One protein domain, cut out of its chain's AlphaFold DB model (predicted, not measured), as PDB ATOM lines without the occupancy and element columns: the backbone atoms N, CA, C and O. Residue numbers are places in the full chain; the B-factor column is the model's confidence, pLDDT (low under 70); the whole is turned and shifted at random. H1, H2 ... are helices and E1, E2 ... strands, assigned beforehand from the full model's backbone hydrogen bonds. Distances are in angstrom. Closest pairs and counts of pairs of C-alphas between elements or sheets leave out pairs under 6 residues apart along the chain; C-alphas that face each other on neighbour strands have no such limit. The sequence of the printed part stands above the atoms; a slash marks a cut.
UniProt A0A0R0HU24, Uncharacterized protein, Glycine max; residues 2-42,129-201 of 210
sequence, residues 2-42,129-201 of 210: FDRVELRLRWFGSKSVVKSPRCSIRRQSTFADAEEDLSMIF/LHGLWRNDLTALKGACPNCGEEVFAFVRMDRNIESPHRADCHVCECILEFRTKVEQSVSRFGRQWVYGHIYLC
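What this domain is: This is residues 2 to 42 and 129 to 201 of the 210 residues of an uncharacterized protein of Glycine max (UniProt A0A0R0HU24). One strongly twisted sheet folds over on itself into a small, only partly closed barrel: the hairpin E3 and E4 comes round towards the strands E5, E6 and E7, with E2 joining the two sides and no strand pairing between E4 and E5. Short helices H2 and H3 lie near E3, H1 only just grazes the sheet, and E1 is a short edge strand beside E2. The printed part has 114 residues, with three named helices and seven named strands; along the chain H1 comes first, then E1 and E2, then H2 and H3, then E3 to E7; the sheet is branched, its neighbour pairs E1 and E2, E2 and E3, E2 and E7, E3 and E4, E5 and E6, and E6 and E7 are antiparallel, and the class is mixed, helices and strands. The whole is compact, with a radius of gyration of the C-alphas of 14.1 A and spans of 40 by 37 by 27 A.

Where its parts are: Find C-alpha 2 at (25.766, -38.020, 14.251); from there H1 runs through residues 2 to 11, 14.3 A long. E1 is residues 22 to 24, and E2, residues 29 to 36, covers 22.1 A. H2 is residues 38 to 42; beyond the cut, H3 is residues 129 to 133. Look for E3 at residues 137 to 143, 19.8 A, beginning at (-3.421, -40.235, 9.984), and E4 at 150 to 156, 19.7 A. E5 is residues 165 to 168; E6, residues 175 to 183, covers 25.9 A; E7, residues 193 to 201, covers 25.6 A and ends at C-alpha 201 (9.985, -50.859, -4.894).

How they stand to each other: Begin at E2, which has three neighbours: E1 and E3 on one side, E7 on the other side. Its pairing is staggered: look for N 24 and O 29 at 2.8 A for the hairpin E1 and E2, N 34 and O 196 at 2.9 A for E7, and N 35 and O 141 at 2.8 A for E3. In the hairpin E3 and E4, N 140 and O 153 are 2.9 A apart. E5, E6 and E7 form a meander, each strand the antiparallel neighbour of the one before; N 176 and O 167 are 2.8 A apart, as are N 181 and O 195. The closest C-alphas of E4 and E5 are those of Val 155 and His 165, 6.3 A apart. H2 is on the sheet, only just over E3 with 3 of its C-alphas, at a height of 7.7 A; its closest C-alpha pair with E3 is Ile 41 and Ala 139, 6.0 A. In H1, H2 and H3 every O i to N i+4 pair is within hydrogen-bond range.

The domain as a whole: The two C-alphas farthest apart are those of Glu 173 and Arg 188, 41.9 A. Residues 43 to 128 are not printed, and C-alphas 42 and 129 are 11.9 A apart across this cut. Of the links that are printed whole, none is long. The mean pLDDT of the printed part is 79.0; look for values under 70 at residue 18, residues 129 to 131, 133, 135, 158 to 163 and 183 to 191.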
ATOM      1  N   PHE A   2      26.311 -38.917  15.278       78.50
ATOM      2  CA  PHE A   2      25.766 -38.020  14.251       78.50
ATOM      3  C   PHE A   2      24.236 -38.067  14.118       78.50
ATOM      4  O   PHE A   2      23.626 -37.005  14.066       78.50
ATOM      5  N   ASP A   3      23.614 -39.248  14.213       78.28
ATOM      6  CA  ASP A   3      22.153 -39.392  14.080       78.28
ATOM      7  C   ASP A   3      21.355 -38.520  15.067       78.28
ATOM      8  O   ASP A   3      20.337 -37.941  14.708       78.28
ATOM      9  N   ARG A   4      21.827 -38.345  16.312       79.86
ATOM     10  CA  ARG A   4      21.129 -37.489  17.294       79.86
ATOM     11  C   ARG A   4      21.223 -36.003  16.953       79.86
ATOM     12  O   ARG A   4      20.267 -35.267  17.183       79.86
ATOM     13  N   VAL A   5      22.380 -35.555  16.463       82.70
ATOM     14  CA  VAL A   5      22.593 -34.156  16.053       82.70
ATOM     15  C   VAL A   5      21.742 -33.855  14.828       82.70
ATOM     16  O   VAL A   5      21.066 -32.834  14.767       82.70
ATOM     17  N   GLU A   6      21.724 -34.794  13.894       80.30
ATOM     18  CA  GLU A   6      20.924 -34.729  12.690       80.30
ATOM     19  C   GLU A   6      19.424 -34.637  12.980       80.30
ATOM     20  O   GLU A   6      18.774 -33.726  12.477       80.30
ATOM     21  N   LEU A   7      18.884 -35.519  13.829       75.58
ATOM     22  CA  LEU A   7      17.470 -35.482  14.218       75.58
ATOM     23  C   LEU A   7      17.087 -34.139  14.856       75.58
ATOM     24  O   LEU A   7      16.021 -33.601  14.570       75.58
ATOM     25  N   ARG A   8      17.970 -33.553  15.679       82.03
ATOM     26  CA  ARG A   8      17.747 -32.211  16.242       82.03
ATOM     27  C   ARG A   8      17.737 -31.128  15.166       82.03
ATOM     28  O   ARG A   8      16.879 -30.257  15.209       82.03
ATOM     29  N   LEU A   9      18.663 -31.169  14.210       81.08
ATOM     30  CA  LEU A   9      18.714 -30.191  13.120       81.08
ATOM     31  C   LEU A   9      17.503 -30.305  12.173       81.08
ATOM     32  O   LEU A   9      17.006 -29.271  11.728       81.08
ATOM     33  N   ARG A  10      16.991 -31.521  11.922       74.40
ATOM     34  CA  ARG A  10      15.715 -31.732  11.204       74.40
ATOM     35  C   ARG A  10      14.542 -31.128  11.955       74.40
ATOM     36  O   ARG A  10      13.737 -30.426  11.362       74.40
ATOM     37  N   TRP A  11      14.484 -31.329  13.273       70.04
ATOM     38  CA  TRP A  11      13.441 -30.737  14.111       70.04
ATOM     39  C   TRP A  11      13.422 -29.201  14.046       70.04
ATOM     40  O   TRP A  11      12.356 -28.596  14.067       70.04
ATOM     41  N   PHE A  12      14.588 -28.561  13.903       79.45
ATOM     42  CA  PHE A  12      14.691 -27.116  13.661       79.45
ATOM     43  C   PHE A  12      14.366 -26.689  12.215       79.45
ATOM     44  O   PHE A  12      14.450 -25.502  11.908       79.45
ATOM     45  N   GLY A  13      14.019 -27.616  11.317       70.93
ATOM     46  CA  GLY A  13      13.734 -27.330   9.908       70.93
ATOM     47  C   GLY A  13      14.971 -26.929   9.098       70.93
ATOM     48  O   GLY A  13      14.854 -26.225   8.092       70.93
ATOM     49  N   SER A  14      16.176 -27.320   9.532       76.12
ATOM     50  CA  SER A  14      17.401 -26.933   8.833       76.12
ATOM     51  C   SER A  14      17.535 -27.649   7.486       76.12
ATOM     52  O   SER A  14      17.716 -28.867   7.430       76.12
ATOM     53  N   LYS A  15      17.587 -26.875   6.392       72.35
ATOM     54  CA  LYS A  15      17.879 -27.383   5.035       72.35
ATOM     55  C   LYS A  15      19.257 -28.047   4.918       72.35
ATOM     56  O   LYS A  15      19.487 -28.802   3.980       72.35
ATOM     57  N   SER A  16      20.168 -27.816   5.869       70.63
ATOM     58  CA  SER A  16      21.511 -28.417   5.876       70.63
ATOM     59  C   SER A  16      21.509 -29.937   6.091       70.63
ATOM     60  O   SER A  16      22.562 -30.562   6.006       70.63
ATOM     61  N   VAL A  17      20.357 -30.523   6.430       70.39
ATOM     62  CA  VAL A  17      20.213 -31.949   6.758       70.39
ATOM     63  C   VAL A  17      19.579 -32.757   5.625       70.39
ATOM     64  O   VAL A  17      19.467 -33.979   5.736       70.39
ATOM     65  N   VAL A  18      19.189 -32.115   4.521       66.14
ATOM     66  CA  VAL A  18      18.631 -32.832   3.372       66.14
ATOM     67  C   VAL A  18      19.697 -33.778   2.822       66.14
ATOM     68  O   VAL A  18      20.738 -33.357   2.320       66.14
ATOM     69  N   LYS A  19      19.449 -35.079   2.963       73.82
ATOM     70  CA  LYS A  19      20.348 -36.140   2.514       73.82
ATOM     71  C   LYS A  19      19.891 -36.671   1.166       73.82
ATOM     72  O   LYS A  19      18.714 -36.956   0.975       73.82
ATOM     73  N   SER A  20      20.850 -36.862   0.263       74.30
ATOM     74  CA  SER A  20      20.648 -37.600  -0.985       74.30
ATOM     75  C   SER A  20      20.135 -39.026  -0.715       74.30
ATOM     76  O   SER A  20      20.412 -39.572   0.363       74.30
ATOM     77  N   PRO A  21      19.419 -39.647  -1.674       77.90
ATOM     78  CA  PRO A  21      18.903 -41.007  -1.533       77.90
ATOM     79  C   PRO A  21      20.013 -42.010  -1.191       77.90
ATOM     80  O   PRO A  21      21.145 -41.918  -1.671       77.90
ATOM     81  N   ARG A  22      19.687 -42.974  -0.328       80.88
ATOM     82  CA  ARG A  22      20.622 -43.961   0.232       80.88
ATOM     83  C   ARG A  22      20.235 -45.365  -0.194       80.88
ATOM     84  O   ARG A  22      19.064 -45.648  -0.401       80.88
ATOM     85  N   CYS A  23      21.200 -46.277  -0.254       82.82
ATOM     86  CA  CYS A  23      20.920 -47.699  -0.440       82.82
ATOM     87  C   CYS A  23      20.743 -48.388   0.920       82.82
ATOM     88  O   CYS A  23      21.613 -48.299   1.791       82.82
ATOM     89  N   SER A  24      19.624 -49.085   1.118       79.30
ATOM     90  CA  SER A  24      19.441 -49.969   2.267       79.30
ATOM     91  C   SER A  24      20.012 -51.353   1.950       79.30
ATOM     92  O   SER A  24      19.407 -52.146   1.234       79.30
ATOM     93  N   ILE A  25      21.174 -51.682   2.528       76.04
ATOM     94  CA  ILE A  25      21.823 -52.997   2.344       76.04
ATOM     95  C   ILE A  25      20.864 -54.147   2.692       76.04
ATOM     96  O   ILE A  25      20.807 -55.149   1.990       76.04
ATOM     97  N   ARG A  26      20.049 -53.980   3.743       76.79
ATOM     98  CA  ARG A  26      19.112 -55.009   4.221       76.79
ATOM     99  C   ARG A  26      17.999 -55.359   3.224       76.79
ATOM    100  O   ARG A  26      17.498 -56.475   3.280       76.79
ATOM    101  N   ARG A  27      17.572 -54.424   2.369       72.65
ATOM    102  CA  ARG A  27      16.493 -54.649   1.384       72.65
ATOM    103  C   ARG A  27      16.963 -54.611  -0.062       72.65
ATOM    104  O   ARG A  27      16.153 -54.878  -0.940       72.65
ATOM    105  N   GLN A  28      18.225 -54.251  -0.298       77.63
ATOM    106  CA  GLN A  28      18.749 -53.986  -1.637       77.63
ATOM    107  C   GLN A  28      17.908 -52.932  -2.389       77.63
ATOM    108  O   GLN A  28      17.766 -52.991  -3.605       77.63
ATOM    109  N   SER A  29      17.329 -51.964  -1.665       82.08
ATOM    110  CA  SER A  29      16.503 -50.901  -2.246       82.08
ATOM    111  C   SER A  29      16.981 -49.515  -1.840       82.08
ATOM    112  O   SER A  29      17.521 -49.319  -0.741       82.08
ATOM    113  N   THR A  30      16.788 -48.546  -2.734       86.89
ATOM    114  CA  THR A  30      17.069 -47.137  -2.465       86.89
ATOM    115  C   THR A  30      15.943 -46.535  -1.638       86.89
ATOM    116  O   THR A  30      14.770 -46.854  -1.840       86.89
ATOM    117  N   PHE A  31      16.296 -45.691  -0.674       88.39
ATOM    118  CA  PHE A  31      15.334 -44.967   0.136       88.39
ATOM    119  C   PHE A  31      15.691 -43.493   0.258       88.39
ATOM    120  O   PHE A  31      16.865 -43.112   0.251       88.39
ATOM    121  N   ALA A  32      14.654 -42.681   0.394       88.10
ATOM    122  CA  ALA A  32      14.735 -41.273   0.726       88.10
ATOM    123  C   ALA A  32      14.071 -41.030   2.083       88.10
ATOM    124  O   ALA A  32      13.225 -41.809   2.533       88.10
ATOM    125  N   ASP A  33      14.478 -39.959   2.750       88.53
ATOM    126  CA  ASP A  33      13.867 -39.558   4.008       88.53
ATOM    127  C   ASP A  33      12.564 -38.794   3.756       88.53
ATOM    128  O   ASP A  33      12.456 -38.028   2.797       88.53
ATOM    129  N   ALA A  34      11.581 -39.024   4.626       88.59
ATOM    130  CA  ALA A  34      10.311 -38.318   4.622       88.59
ATOM    131  C   ALA A  34      10.003 -37.746   6.005       88.59
ATOM    132  O   ALA A  34      10.298 -38.355   7.035       88.59
ATOM    133  N   GLU A  35       9.384 -36.578   6.016       86.82
ATOM    134  CA  GLU A  35       9.010 -35.840   7.216       86.82
ATOM    135  C   GLU A  35       7.500 -35.607   7.231       86.82
ATOM    136  O   GLU A  35       6.836 -35.638   6.194       86.82
ATOM    137  N   GLU A  36       6.945 -35.420   8.422       87.15
ATOM    138  CA  GLU A  36       5.539 -35.076   8.587       87.15
ATOM    139  C   GLU A  36       5.235 -33.682   8.023       87.15
ATOM    140  O   GLU A  36       5.845 -32.689   8.422       87.15
ATOM    141  N   ASP A  37       4.248 -33.603   7.127       87.76
ATOM    142  CA  ASP A  37       3.752 -32.345   6.577       87.76
ATOM    143  C   ASP A  37       2.382 -31.989   7.166       87.76
ATOM    144  O   ASP A  37       1.317 -32.413   6.704       87.76
ATOM    145  N   LEU A  38       2.413 -31.157   8.207       85.28
ATOM    146  CA  LEU A  38       1.214 -30.660   8.880       85.28
ATOM    147  C   LEU A  38       0.340 -29.796   7.961       85.28
ATOM    148  O   LEU A  38      -0.878 -29.738   8.153       85.28
ATOM    149  N   SER A  39       0.936 -29.134   6.964       88.54
ATOM    150  CA  SER A  39       0.197 -28.252   6.060       88.54
ATOM    151  C   SER A  39      -0.793 -29.042   5.203       88.54
ATOM    152  O   SER A  39      -1.931 -28.610   5.017       88.54
ATOM    153  N   MET A  40      -0.417 -30.251   4.783       88.02
ATOM    154  CA  MET A  40      -1.275 -31.139   3.999       88.02
ATOM    155  C   MET A  40      -2.417 -31.736   4.811       88.02
ATOM    156  O   MET A  40      -3.545 -31.812   4.324       88.02
ATOM    157  N   ILE A  41      -2.150 -32.129   6.059       86.47
ATOM    158  CA  ILE A  41      -3.196 -32.607   6.974       86.47
ATOM    159  C   ILE A  41      -4.227 -31.494   7.197       86.47
ATOM    160  O   ILE A  41      -5.433 -31.736   7.125       86.47
ATOM    161  N   PHE A  42      -3.762 -30.261   7.405       87.39
ATOM    162  CA  PHE A  42      -4.631 -29.100   7.577       87.39
ATOM    163  C   PHE A  42      -5.405 -28.747   6.299       87.39
ATOM    164  O   PHE A  42      -6.599 -28.446   6.365       87.39
ATOM    165  N   LEU A 129     -10.468 -39.916   5.805       68.67
ATOM    166  CA  LEU A 129     -11.188 -39.041   6.742       68.67
ATOM    167  C   LEU A 129     -11.393 -39.707   8.111       68.67
ATOM    168  O   LEU A 129     -11.249 -39.068   9.151       68.67
ATOM    169  N   HIS A 130     -11.663 -41.015   8.119       68.63
ATOM    170  CA  HIS A 130     -11.723 -41.784   9.362       68.63
ATOM    171  C   HIS A 130     -10.385 -41.771  10.123       68.63
ATOM    172  O   HIS A 130     -10.377 -41.675  11.348       68.63
ATOM    173  N   GLY A 131      -9.256 -41.860   9.411       68.02
ATOM    174  CA  GLY A 131      -7.925 -41.780  10.017       68.02
ATOM    175  C   GLY A 131      -7.619 -40.390  10.575       68.02
ATOM    176  O   GLY A 131      -7.120 -40.288  11.692       68.02
ATOM    177  N   LEU A 132      -7.973 -39.334   9.831       70.37
ATOM    178  CA  LEU A 132      -7.834 -37.945  10.277       70.37
ATOM    179  C   LEU A 132      -8.588 -37.716  11.594       70.37
ATOM    180  O   LEU A 132      -8.050 -37.129  12.523       70.37
ATOM    181  N   TRP A 133      -9.810 -38.246  11.698       68.17
ATOM    182  CA  TRP A 133     -10.637 -38.091  12.893       68.17
ATOM    183  C   TRP A 133     -10.129 -38.883  14.105       68.17
ATOM    184  O   TRP A 133     -10.227 -38.403  15.231       68.17
ATOM    185  N   ARG A 134      -9.541 -40.071  13.899       73.31
ATOM    186  CA  ARG A 134      -8.885 -40.818  14.989       73.31
ATOM    187  C   ARG A 134      -7.548 -40.213  15.438       73.31
ATOM    188  O   ARG A 134      -6.970 -40.721  16.388       73.31
ATOM    189  N   ASN A 135      -7.069 -39.142  14.796       68.55
ATOM    190  CA  ASN A 135      -5.700 -38.627  14.942       68.55
ATOM    191  C   ASN A 135      -4.623 -39.678  14.608       68.55
ATOM    192  O   ASN A 135      -3.473 -39.554  15.020       68.55
ATOM    193  N   ASP A 136      -4.998 -40.700  13.835       77.74
ATOM    194  CA  ASP A 136      -4.117 -41.798  13.439       77.74
ATOM    195  C   ASP A 136      -3.550 -41.577  12.036       77.74
ATOM    196  O   ASP A 136      -2.829 -42.428  11.536       77.74
ATOM    197  N   LEU A 137      -3.909 -40.504  11.334       79.86
ATOM    198  CA  LEU A 137      -3.421 -40.235   9.984       79.86
ATOM    199  C   LEU A 137      -2.402 -39.106  10.013       79.86
ATOM    200  O   LEU A 137      -2.718 -38.017  10.487       79.86
ATOM    201  N   THR A 138      -1.234 -39.332   9.420       84.03
ATOM    202  CA  THR A 138      -0.301 -38.250   9.111       84.03
ATOM    203  C   THR A 138       0.049 -38.235   7.634       84.03
ATOM    204  O   THR A 138      -0.017 -39.252   6.939       84.03
ATOM    205  N   ALA A 139       0.365 -37.048   7.131       88.83
ATOM    206  CA  ALA A 139       0.891 -36.872   5.792       88.83
ATOM    207  C   ALA A 139       2.414 -36.901   5.877       88.83
ATOM    208  O   ALA A 139       3.006 -36.128   6.627       88.83
ATOM    209  N   LEU A 140       3.041 -37.794   5.119       88.95
ATOM    210  CA  LEU A 140       4.481 -37.792   4.917       88.95
ATOM    211  C   LEU A 140       4.808 -37.097   3.599       88.95
ATOM    212  O   LEU A 140       4.205 -37.414   2.573       88.95
ATOM    213  N   LYS A 141       5.803 -36.216   3.642       90.73
ATOM    214  CA  LYS A 141       6.432 -35.546   2.505       90.73
ATOM    215  C   LYS A 141       7.877 -36.010   2.381       90.73
ATOM    216  O   LYS A 141       8.609 -35.998   3.367       90.73
ATOM    217  N   GLY A 142       8.324 -36.352   1.179       90.37
ATOM    218  CA  GLY A 142       9.742 -36.601   0.909       90.37
ATOM    219  C   GLY A 142      10.048 -36.600  -0.582       90.37
ATOM    220  O   GLY A 142       9.156 -36.391  -1.393       90.37
ATOM    221  N   ALA A 143      11.305 -36.821  -0.955       90.60
ATOM    222  CA  ALA A 143      11.705 -36.902  -2.360       90.60
ATOM    223  C   ALA A 143      11.606 -38.341  -2.885       90.60
ATOM    224  O   ALA A 143      11.901 -39.301  -2.171       90.60
ATOM    225  N   CYS A 144      11.242 -38.507  -4.153       90.83
ATOM    226  CA  CYS A 144      11.311 -39.789  -4.829       90.83
ATOM    227  C   CYS A 144      12.784 -40.223  -4.945       90.83
ATOM    228  O   CYS A 144      13.591 -39.483  -5.508       90.83
ATOM    229  N   PRO A 145      13.161 -41.431  -4.489       89.10
ATOM    230  CA  PRO A 145      14.535 -41.920  -4.611       89.10
ATOM    231  C   PRO A 145      14.989 -42.178  -6.059       89.10
ATOM    232  O   PRO A 145      16.184 -42.367  -6.268       89.10
ATOM    233  N   ASN A 146      14.068 -42.215  -7.033       87.91
ATOM    234  CA  ASN A 146      14.387 -42.408  -8.450       87.91
ATOM    235  C   ASN A 146      14.575 -41.072  -9.189       87.91
ATOM    236  O   ASN A 146      15.657 -40.803  -9.700       87.91
ATOM    237  N   CYS A 147      13.545 -40.216  -9.228       89.61
ATOM    238  CA  CYS A 147      13.579 -38.959  -9.991       89.61
ATOM    239  C   CYS A 147      13.885 -37.701  -9.161       89.61
ATOM    240  O   CYS A 147      14.110 -36.644  -9.739       89.61
ATOM    241  N   GLY A 148      13.885 -37.782  -7.828       87.09
ATOM    242  CA  GLY A 148      14.095 -36.630  -6.944       87.09
ATOM    243  C   GLY A 148      12.869 -35.738  -6.718       87.09
ATOM    244  O   GLY A 148      12.952 -34.819  -5.911       87.09
ATOM    245  N   GLU A 149      11.740 -36.017  -7.374       90.48
ATOM    246  CA  GLU A 149      10.513 -35.215  -7.258       90.48
ATOM    247  C   GLU A 149       9.846 -35.343  -5.880       90.48
ATOM    248  O   GLU A 149       9.891 -36.415  -5.269       90.48
ATOM    249  N   GLU A 150       9.186 -34.288  -5.394       90.06
ATOM    250  CA  GLU A 150       8.451 -34.342  -4.127       90.06
ATOM    251  C   GLU A 150       7.234 -35.277  -4.221       90.06
ATOM    252  O   GLU A 150       6.360 -35.141  -5.072       90.06
ATOM    253  N   VAL A 151       7.153 -36.239  -3.310       91.87
ATOM    254  CA  VAL A 151       6.065 -37.211  -3.216       91.87
ATOM    255  C   VAL A 151       5.454 -37.191  -1.825       91.87
ATOM    256  O   VAL A 151       6.127 -36.952  -0.817       91.87
ATOM    257  N   PHE A 152       4.155 -37.475  -1.782       89.84
ATOM    258  CA  PHE A 152       3.350 -37.364  -0.578       89.84
ATOM    259  C   PHE A 152       2.455 -38.577  -0.415       89.84
ATOM    260  O   PHE A 152       1.918 -39.097  -1.394       89.84
ATOM    261  N   ALA A 153       2.260 -39.001   0.827       89.26
ATOM    262  CA  ALA A 153       1.313 -40.056   1.147       89.26
ATOM    263  C   ALA A 153       0.687 -39.849   2.522       89.26
ATOM    264  O   ALA A 153       1.353 -39.452   3.477       89.26
ATOM    265  N   PHE A 154      -0.594 -40.194   2.631       86.99
ATOM    266  CA  PHE A 154      -1.296 -40.251   3.905       86.99
ATOM    267  C   PHE A 154      -1.128 -41.642   4.515       86.99
ATOM    268  O   PHE A 154      -1.685 -42.626   4.018       86.99
ATOM    269  N   VAL A 155      -0.363 -41.728   5.597       85.11
ATOM    270  CA  VAL A 155      -0.025 -42.990   6.257       85.11
ATOM    271  C   VAL A 155      -0.707 -43.057   7.619       85.11
ATOM    272  O   VAL A 155      -0.846 -42.056   8.320       85.11
ATOM    273  N   ARG A 156      -1.167 -44.254   7.996       80.56
ATOM    274  CA  ARG A 156      -1.721 -44.497   9.331       80.56
ATOM    275  C   ARG A 156      -0.594 -44.712  10.346       80.56
ATOM    276  O   ARG A 156       0.367 -45.415  10.060       80.56
ATOM    277  N   MET A 157      -0.745 -44.135  11.529       71.75
ATOM    278  CA  MET A 157       0.141 -44.245  12.689       71.75
ATOM    279  C   MET A 157      -0.109 -45.504  13.513       71.75
ATOM    280  O   MET A 157       0.556 -45.684  14.531       71.75
ATOM    281  N   ASP A 158      -1.083 -46.338  13.119       66.94
ATOM    282  CA  ASP A 158      -1.454 -47.523  13.885       66.94
ATOM    283  C   ASP A 158      -0.198 -48.346  14.184       66.94
ATOM    284  O   ASP A 158       0.509 -48.808  13.284       66.94
ATOM    285  N   ARG A 159       0.087 -48.479  15.483       56.59
ATOM    286  CA  ARG A 159       1.326 -49.043  16.028       56.59
ATOM    287  C   ARG A 159       1.564 -50.477  15.566       56.59
ATOM    288  O   ARG A 159       2.680 -50.968  15.702       56.59
ATOM    289  N   ASN A 160       0.522 -51.150  15.080       51.54
ATOM    290  CA  ASN A 160       0.521 -52.588  14.881       51.54
ATOM    291  C   ASN A 160       0.531 -53.048  13.418       51.54
ATOM    292  O   ASN A 160       0.448 -54.248  13.173       51.54
ATOM    293  N   ILE A 161       0.607 -52.151  12.428       53.03
ATOM    294  CA  ILE A 161       0.517 -52.591  11.030       53.03
ATOM    295  C   ILE A 161       1.809 -52.288  10.282       53.03
ATOM    296  O   ILE A 161       2.033 -51.209   9.747       53.03
ATOM    297  N   GLU A 162       2.616 -53.338  10.158       54.32
ATOM    298  CA  GLU A 162       3.727 -53.475   9.217       54.32
ATOM    299  C   GLU A 162       3.314 -53.315   7.741       54.32
ATOM    300  O   GLU A 162       4.153 -53.519   6.865       54.32
ATOM    301  N   SER A 163       2.050 -52.982   7.441       63.97
ATOM    302  CA  SER A 163       1.574 -52.752   6.083       63.97
ATOM    303  C   SER A 163       2.096 -51.397   5.623       63.97
ATOM    304  O   SER A 163       1.577 -50.358   6.046       63.97
ATOM    305  N   PRO A 164       3.117 -51.370   4.764       73.07
ATOM    306  CA  PRO A 164       3.529 -50.110   4.202       73.07
ATOM    307  C   PRO A 164       2.418 -49.545   3.317       73.07
ATOM    308  O   PRO A 164       1.694 -50.291   2.650       73.07
ATOM    309  N   HIS A 165       2.321 -48.222   3.262       83.32
ATOM    310  CA  HIS A 165       1.475 -47.589   2.264       83.32
ATOM    311  C   HIS A 165       2.221 -47.581   0.929       83.32
ATOM    312  O   HIS A 165       3.347 -47.089   0.855       83.32
ATOM    313  N   ARG A 166       1.611 -48.160  -0.106       86.60
ATOM    314  CA  ARG A 166       2.152 -48.138  -1.465       86.60
ATOM    315  C   ARG A 166       1.481 -47.032  -2.256       86.60
ATOM    316  O   ARG A 166       0.256 -46.947  -2.245       86.60
ATOM    317  N   ALA A 167       2.284 -46.224  -2.926       87.73
ATOM    318  CA  ALA A 167       1.816 -45.217  -3.862       87.73
ATOM    319  C   ALA A 167       2.819 -45.106  -5.006       87.73
ATOM    320  O   ALA A 167       4.002 -45.380  -4.817       87.73
ATOM    321  N   ASP A 168       2.353 -44.690  -6.172       90.39
ATOM    322  CA  ASP A 168       3.217 -44.532  -7.333       90.39
ATOM    323  C   ASP A 168       3.744 -43.100  -7.396       90.39
ATOM    324  O   ASP A 168       3.069 -42.137  -7.016       90.39
ATOM    325  N   CYS A 169       4.983 -42.943  -7.856       90.32
ATOM    326  CA  CYS A 169       5.503 -41.620  -8.157       90.32
ATOM    327  C   CYS A 169       4.747 -41.034  -9.353       90.32
ATOM    328  O   CYS A 169       4.693 -41.646 -10.412       90.32
ATOM    329  N   HIS A 170       4.240 -39.812  -9.219       90.20
ATOM    330  CA  HIS A 170       3.476 -39.153 -10.277       90.20
ATOM    331  C   HIS A 170       4.307 -38.759 -11.517       90.20
ATOM    332  O   HIS A 170       3.723 -38.418 -12.538       90.20
ATOM    333  N   VAL A 171       5.646 -38.781 -11.435       90.75
ATOM    334  CA  VAL A 171       6.544 -38.463 -12.567       90.75
ATOM    335  C   VAL A 171       7.123 -39.716 -13.206       90.75
ATOM    336  O   VAL A 171       7.065 -39.873 -14.418       90.75
ATOM    337  N   CYS A 172       7.734 -40.593 -12.406       89.63
ATOM    338  CA  CYS A 172       8.439 -41.766 -12.930       89.63
ATOM    339  C   CYS A 172       7.640 -43.068 -12.833       89.63
ATOM    340  O   CYS A 172       8.196 -44.119 -13.142       89.63
ATOM    341  N   GLU A 173       6.398 -43.016 -12.332       89.35
ATOM    342  CA  GLU A 173       5.482 -44.161 -12.162       89.35
ATOM    343  C   GLU A 173       6.085 -45.342 -11.381       89.35
ATOM    344  O   GLU A 173       5.584 -46.463 -11.389       89.35
ATOM    345  N   CYS A 174       7.183 -45.098 -10.665       88.15
ATOM    346  CA  CYS A 174       7.822 -46.105  -9.845       88.15
ATOM    347  C   CYS A 174       7.004 -46.333  -8.581       88.15
ATOM    348  O   CYS A 174       6.576 -45.378  -7.930       88.15
ATOM    349  N   ILE A 175       6.873 -47.599  -8.197       90.07
ATOM    350  CA  ILE A 175       6.172 -47.993  -6.981       90.07
ATOM    351  C   ILE A 175       7.009 -47.561  -5.776       90.07
ATOM    352  O   ILE A 175       8.178 -47.939  -5.636       90.07
ATOM    353  N   LEU A 176       6.407 -46.783  -4.884       90.33
ATOM    354  CA  LEU A 176       7.020 -46.306  -3.653       90.33
ATOM    355  C   LEU A 176       6.355 -46.944  -2.438       90.33
ATOM    356  O   LEU A 176       5.137 -47.106  -2.373       90.33
ATOM    357  N   GLU A 177       7.169 -47.275  -1.444       90.18
ATOM    358  CA  GLU A 177       6.733 -47.843  -0.174       90.18
ATOM    359  C   GLU A 177       7.023 -46.849   0.957       90.18
ATOM    360  O   GLU A 177       8.179 -46.638   1.333       90.18
ATOM    361  N   PHE A 178       5.974 -46.248   1.521       88.48
ATOM    362  CA  PHE A 178       6.069 -45.321   2.646       88.48
ATOM    363  C   PHE A 178       6.025 -46.090   3.965       88.48
ATOM    364  O   PHE A 178       5.078 -46.836   4.244       88.48
ATOM    365  N   ARG A 179       7.043 -45.875   4.802       85.67
ATOM    366  CA  ARG A 179       7.113 -46.405   6.167       85.67
ATOM    367  C   ARG A 179       7.273 -45.273   7.160       85.67
ATOM    368  O   ARG A 179       8.215 -44.494   7.058       85.67
ATOM    369  N   THR A 180       6.390 -45.234   8.142       84.15
ATOM    370  CA  THR A 180       6.437 -44.296   9.260       84.15
ATOM    371  C   THR A 180       7.183 -44.920  10.434       84.15
ATOM    372  O   THR A 180       7.146 -46.130  10.663       84.15
ATOM    373  N   LYS A 181       7.884 -44.080  11.186       79.56
ATOM    374  CA  LYS A 181       8.404 -44.369  12.516       79.56
ATOM    375  C   LYS A 181       7.962 -43.222  13.411       79.56
ATOM    376  O   LYS A 181       8.314 -42.066  13.190       79.56
ATOM    377  N   VAL A 182       7.146 -43.548  14.402       72.92
ATOM    378  CA  VAL A 182       6.693 -42.574  15.391       72.92
ATOM    379  C   VAL A 182       7.744 -42.526  16.490       72.92
ATOM    380  O   VAL A 182       7.915 -43.508  17.211       72.92
ATOM    381  N   GLU A 183       8.440 -41.400  16.632       67.11
ATOM    382  CA  GLU A 183       9.208 -41.138  17.849       67.11
ATOM    383  C   GLU A 183       8.383 -40.254  18.767       67.11
ATOM    384  O   GLU A 183       7.852 -39.202  18.390       67.11
ATOM    385  N   GLN A 184       8.309 -40.660  20.026       60.84
ATOM    386  CA  GLN A 184       7.737 -39.809  21.044       60.84
ATOM    387  C   GLN A 184       8.748 -38.700  21.348       60.84
ATOM    388  O   GLN A 184       9.804 -38.952  21.930       60.84
ATOM    389  N   SER A 185       8.456 -37.464  20.926       54.41
ATOM    390  CA  SER A 185       9.340 -36.349  21.262       54.41
ATOM    391  C   SER A 185       9.337 -36.139  22.779       54.41
ATOM    392  O   SER A 185       8.290 -36.130  23.425       54.41
ATOM    393  N   VAL A 186      10.522 -35.938  23.354       50.10
ATOM    394  CA  VAL A 186      10.713 -35.665  24.792       50.10
ATOM    395  C   VAL A 186      10.404 -34.200  25.152       50.10
ATOM    396  O   VAL A 186      10.840 -33.698  26.185       50.10
ATOM    397  N   SER A 187       9.705 -33.461  24.281       46.74
ATOM    398  CA  SER A 187       9.463 -32.030  24.474       46.74
ATOM    399  C   SER A 187       8.338 -31.763  25.481       46.74
ATOM    400  O   SER A 187       7.370 -32.515  25.583       46.74
ATOM    401  N   ARG A 188       8.446 -30.634  26.196       53.70
ATOM    402  CA  ARG A 188       7.528 -30.163  27.256       53.70
ATOM    403  C   ARG A 188       6.051 -30.086  26.833       53.70
ATOM    404  O   ARG A 188       5.181 -30.074  27.693       53.70
ATOM    405  N   PHE A 189       5.784 -30.027  25.528       55.79
ATOM    406  CA  PHE A 189       4.439 -29.948  24.954       55.79
ATOM    407  C   PHE A 189       3.876 -31.303  24.503       55.79
ATOM    408  O   PHE A 189       2.770 -31.343  23.973       55.79
ATOM    409  N   GLY A 190       4.619 -32.404  24.676       56.60
ATOM    410  CA  GLY A 190       4.131 -33.757  24.397       56.60
ATOM    411  C   GLY A 190       3.760 -34.028  22.934       56.60
ATOM    412  O   GLY A 190       3.096 -35.025  22.660       56.60
ATOM    413  N   ARG A 191       4.159 -33.168  21.984       60.90
ATOM    414  CA  ARG A 191       3.865 -33.388  20.561       60.90
ATOM    415  C   ARG A 191       4.643 -34.602  20.063       60.90
ATOM    416  O   ARG A 191       5.867 -34.619  20.142       60.90
ATOM    417  N   GLN A 192       3.946 -35.615  19.560       70.73
ATOM    418  CA  GLN A 192       4.585 -36.694  18.810       70.73
ATOM    419  C   GLN A 192       5.105 -36.117  17.494       70.73
ATOM    420  O   GLN A 192       4.441 -35.278  16.893       70.73
ATOM    421  N   TRP A 193       6.315 -36.507  17.105       73.58
ATOM    422  CA  TRP A 193       6.882 -36.133  15.816       73.58
ATOM    423  C   TRP A 193       7.026 -37.401  14.996       73.58
ATOM    424  O   TRP A 193       7.603 -38.392  15.463       73.58
ATOM    425  N   VAL A 194       6.475 -37.378  13.791       79.04
ATOM    426  CA  VAL A 194       6.505 -38.530  12.902       79.04
ATOM    427  C   VAL A 194       7.552 -38.289  11.828       79.04
ATOM    428  O   VAL A 194       7.536 -37.282  11.125       79.04
ATOM    429  N   TYR A 195       8.468 -39.241  11.683       83.82
ATOM    430  CA  TYR A 195       9.359 -39.290  10.533       83.82
ATOM    431  C   TYR A 195       9.150 -40.598   9.787       83.82
ATOM    432  O   TYR A 195       8.596 -41.566  10.310       83.82
ATOM    433  N   GLY A 196       9.581 -40.647   8.538       86.90
ATOM    434  CA  GLY A 196       9.443 -41.834   7.719       86.90
ATOM    435  C   GLY A 196      10.570 -41.993   6.720       86.90
ATOM    436  O   GLY A 196      11.464 -41.157   6.596       86.90
ATOM    437  N   HIS A 197      10.510 -43.103   5.999       87.86
ATOM    438  CA  HIS A 197      11.361 -43.357   4.849       87.86
ATOM    439  C   HIS A 197      10.499 -43.835   3.681       87.86
ATOM    440  O   HIS A 197       9.544 -44.597   3.874       87.86
ATOM    441  N   ILE A 198      10.868 -43.404   2.481       90.55
ATOM    442  CA  ILE A 198      10.250 -43.785   1.212       90.55
ATOM    443  C   ILE A 198      11.204 -44.742   0.521       90.55
ATOM    444  O   ILE A 198      12.319 -44.345   0.193       90.55
ATOM    445  N   TYR A 199      10.789 -45.982   0.296       89.63
ATOM    446  CA  TYR A 199      11.595 -46.970  -0.419       89.63
ATOM    447  C   TYR A 199      11.140 -47.080  -1.867       89.63
ATOM    448  O   TYR A 199       9.942 -47.096  -2.143       89.63
ATOM    449  N   LEU A 200      12.097 -47.219  -2.780       88.89
ATOM    450  CA  LEU A 200      11.826 -47.623  -4.150       88.89
ATOM    451  C   LEU A 200      11.524 -49.123  -4.170       88.89
ATOM    452  O   LEU A 200      12.393 -49.946  -3.859       88.89
ATOM    453  N   CYS A 201      10.300 -49.489  -4.534       85.41
ATOM    454  CA  CYS A 201       9.985 -50.859  -4.894       85.41
ATOM    455  C   CYS A 201      10.335 -51.038  -6.363       85.41
ATOM    456  O   CYS A 201       9.588 -50.626  -7.246       85.41
TER     457      CYS A 201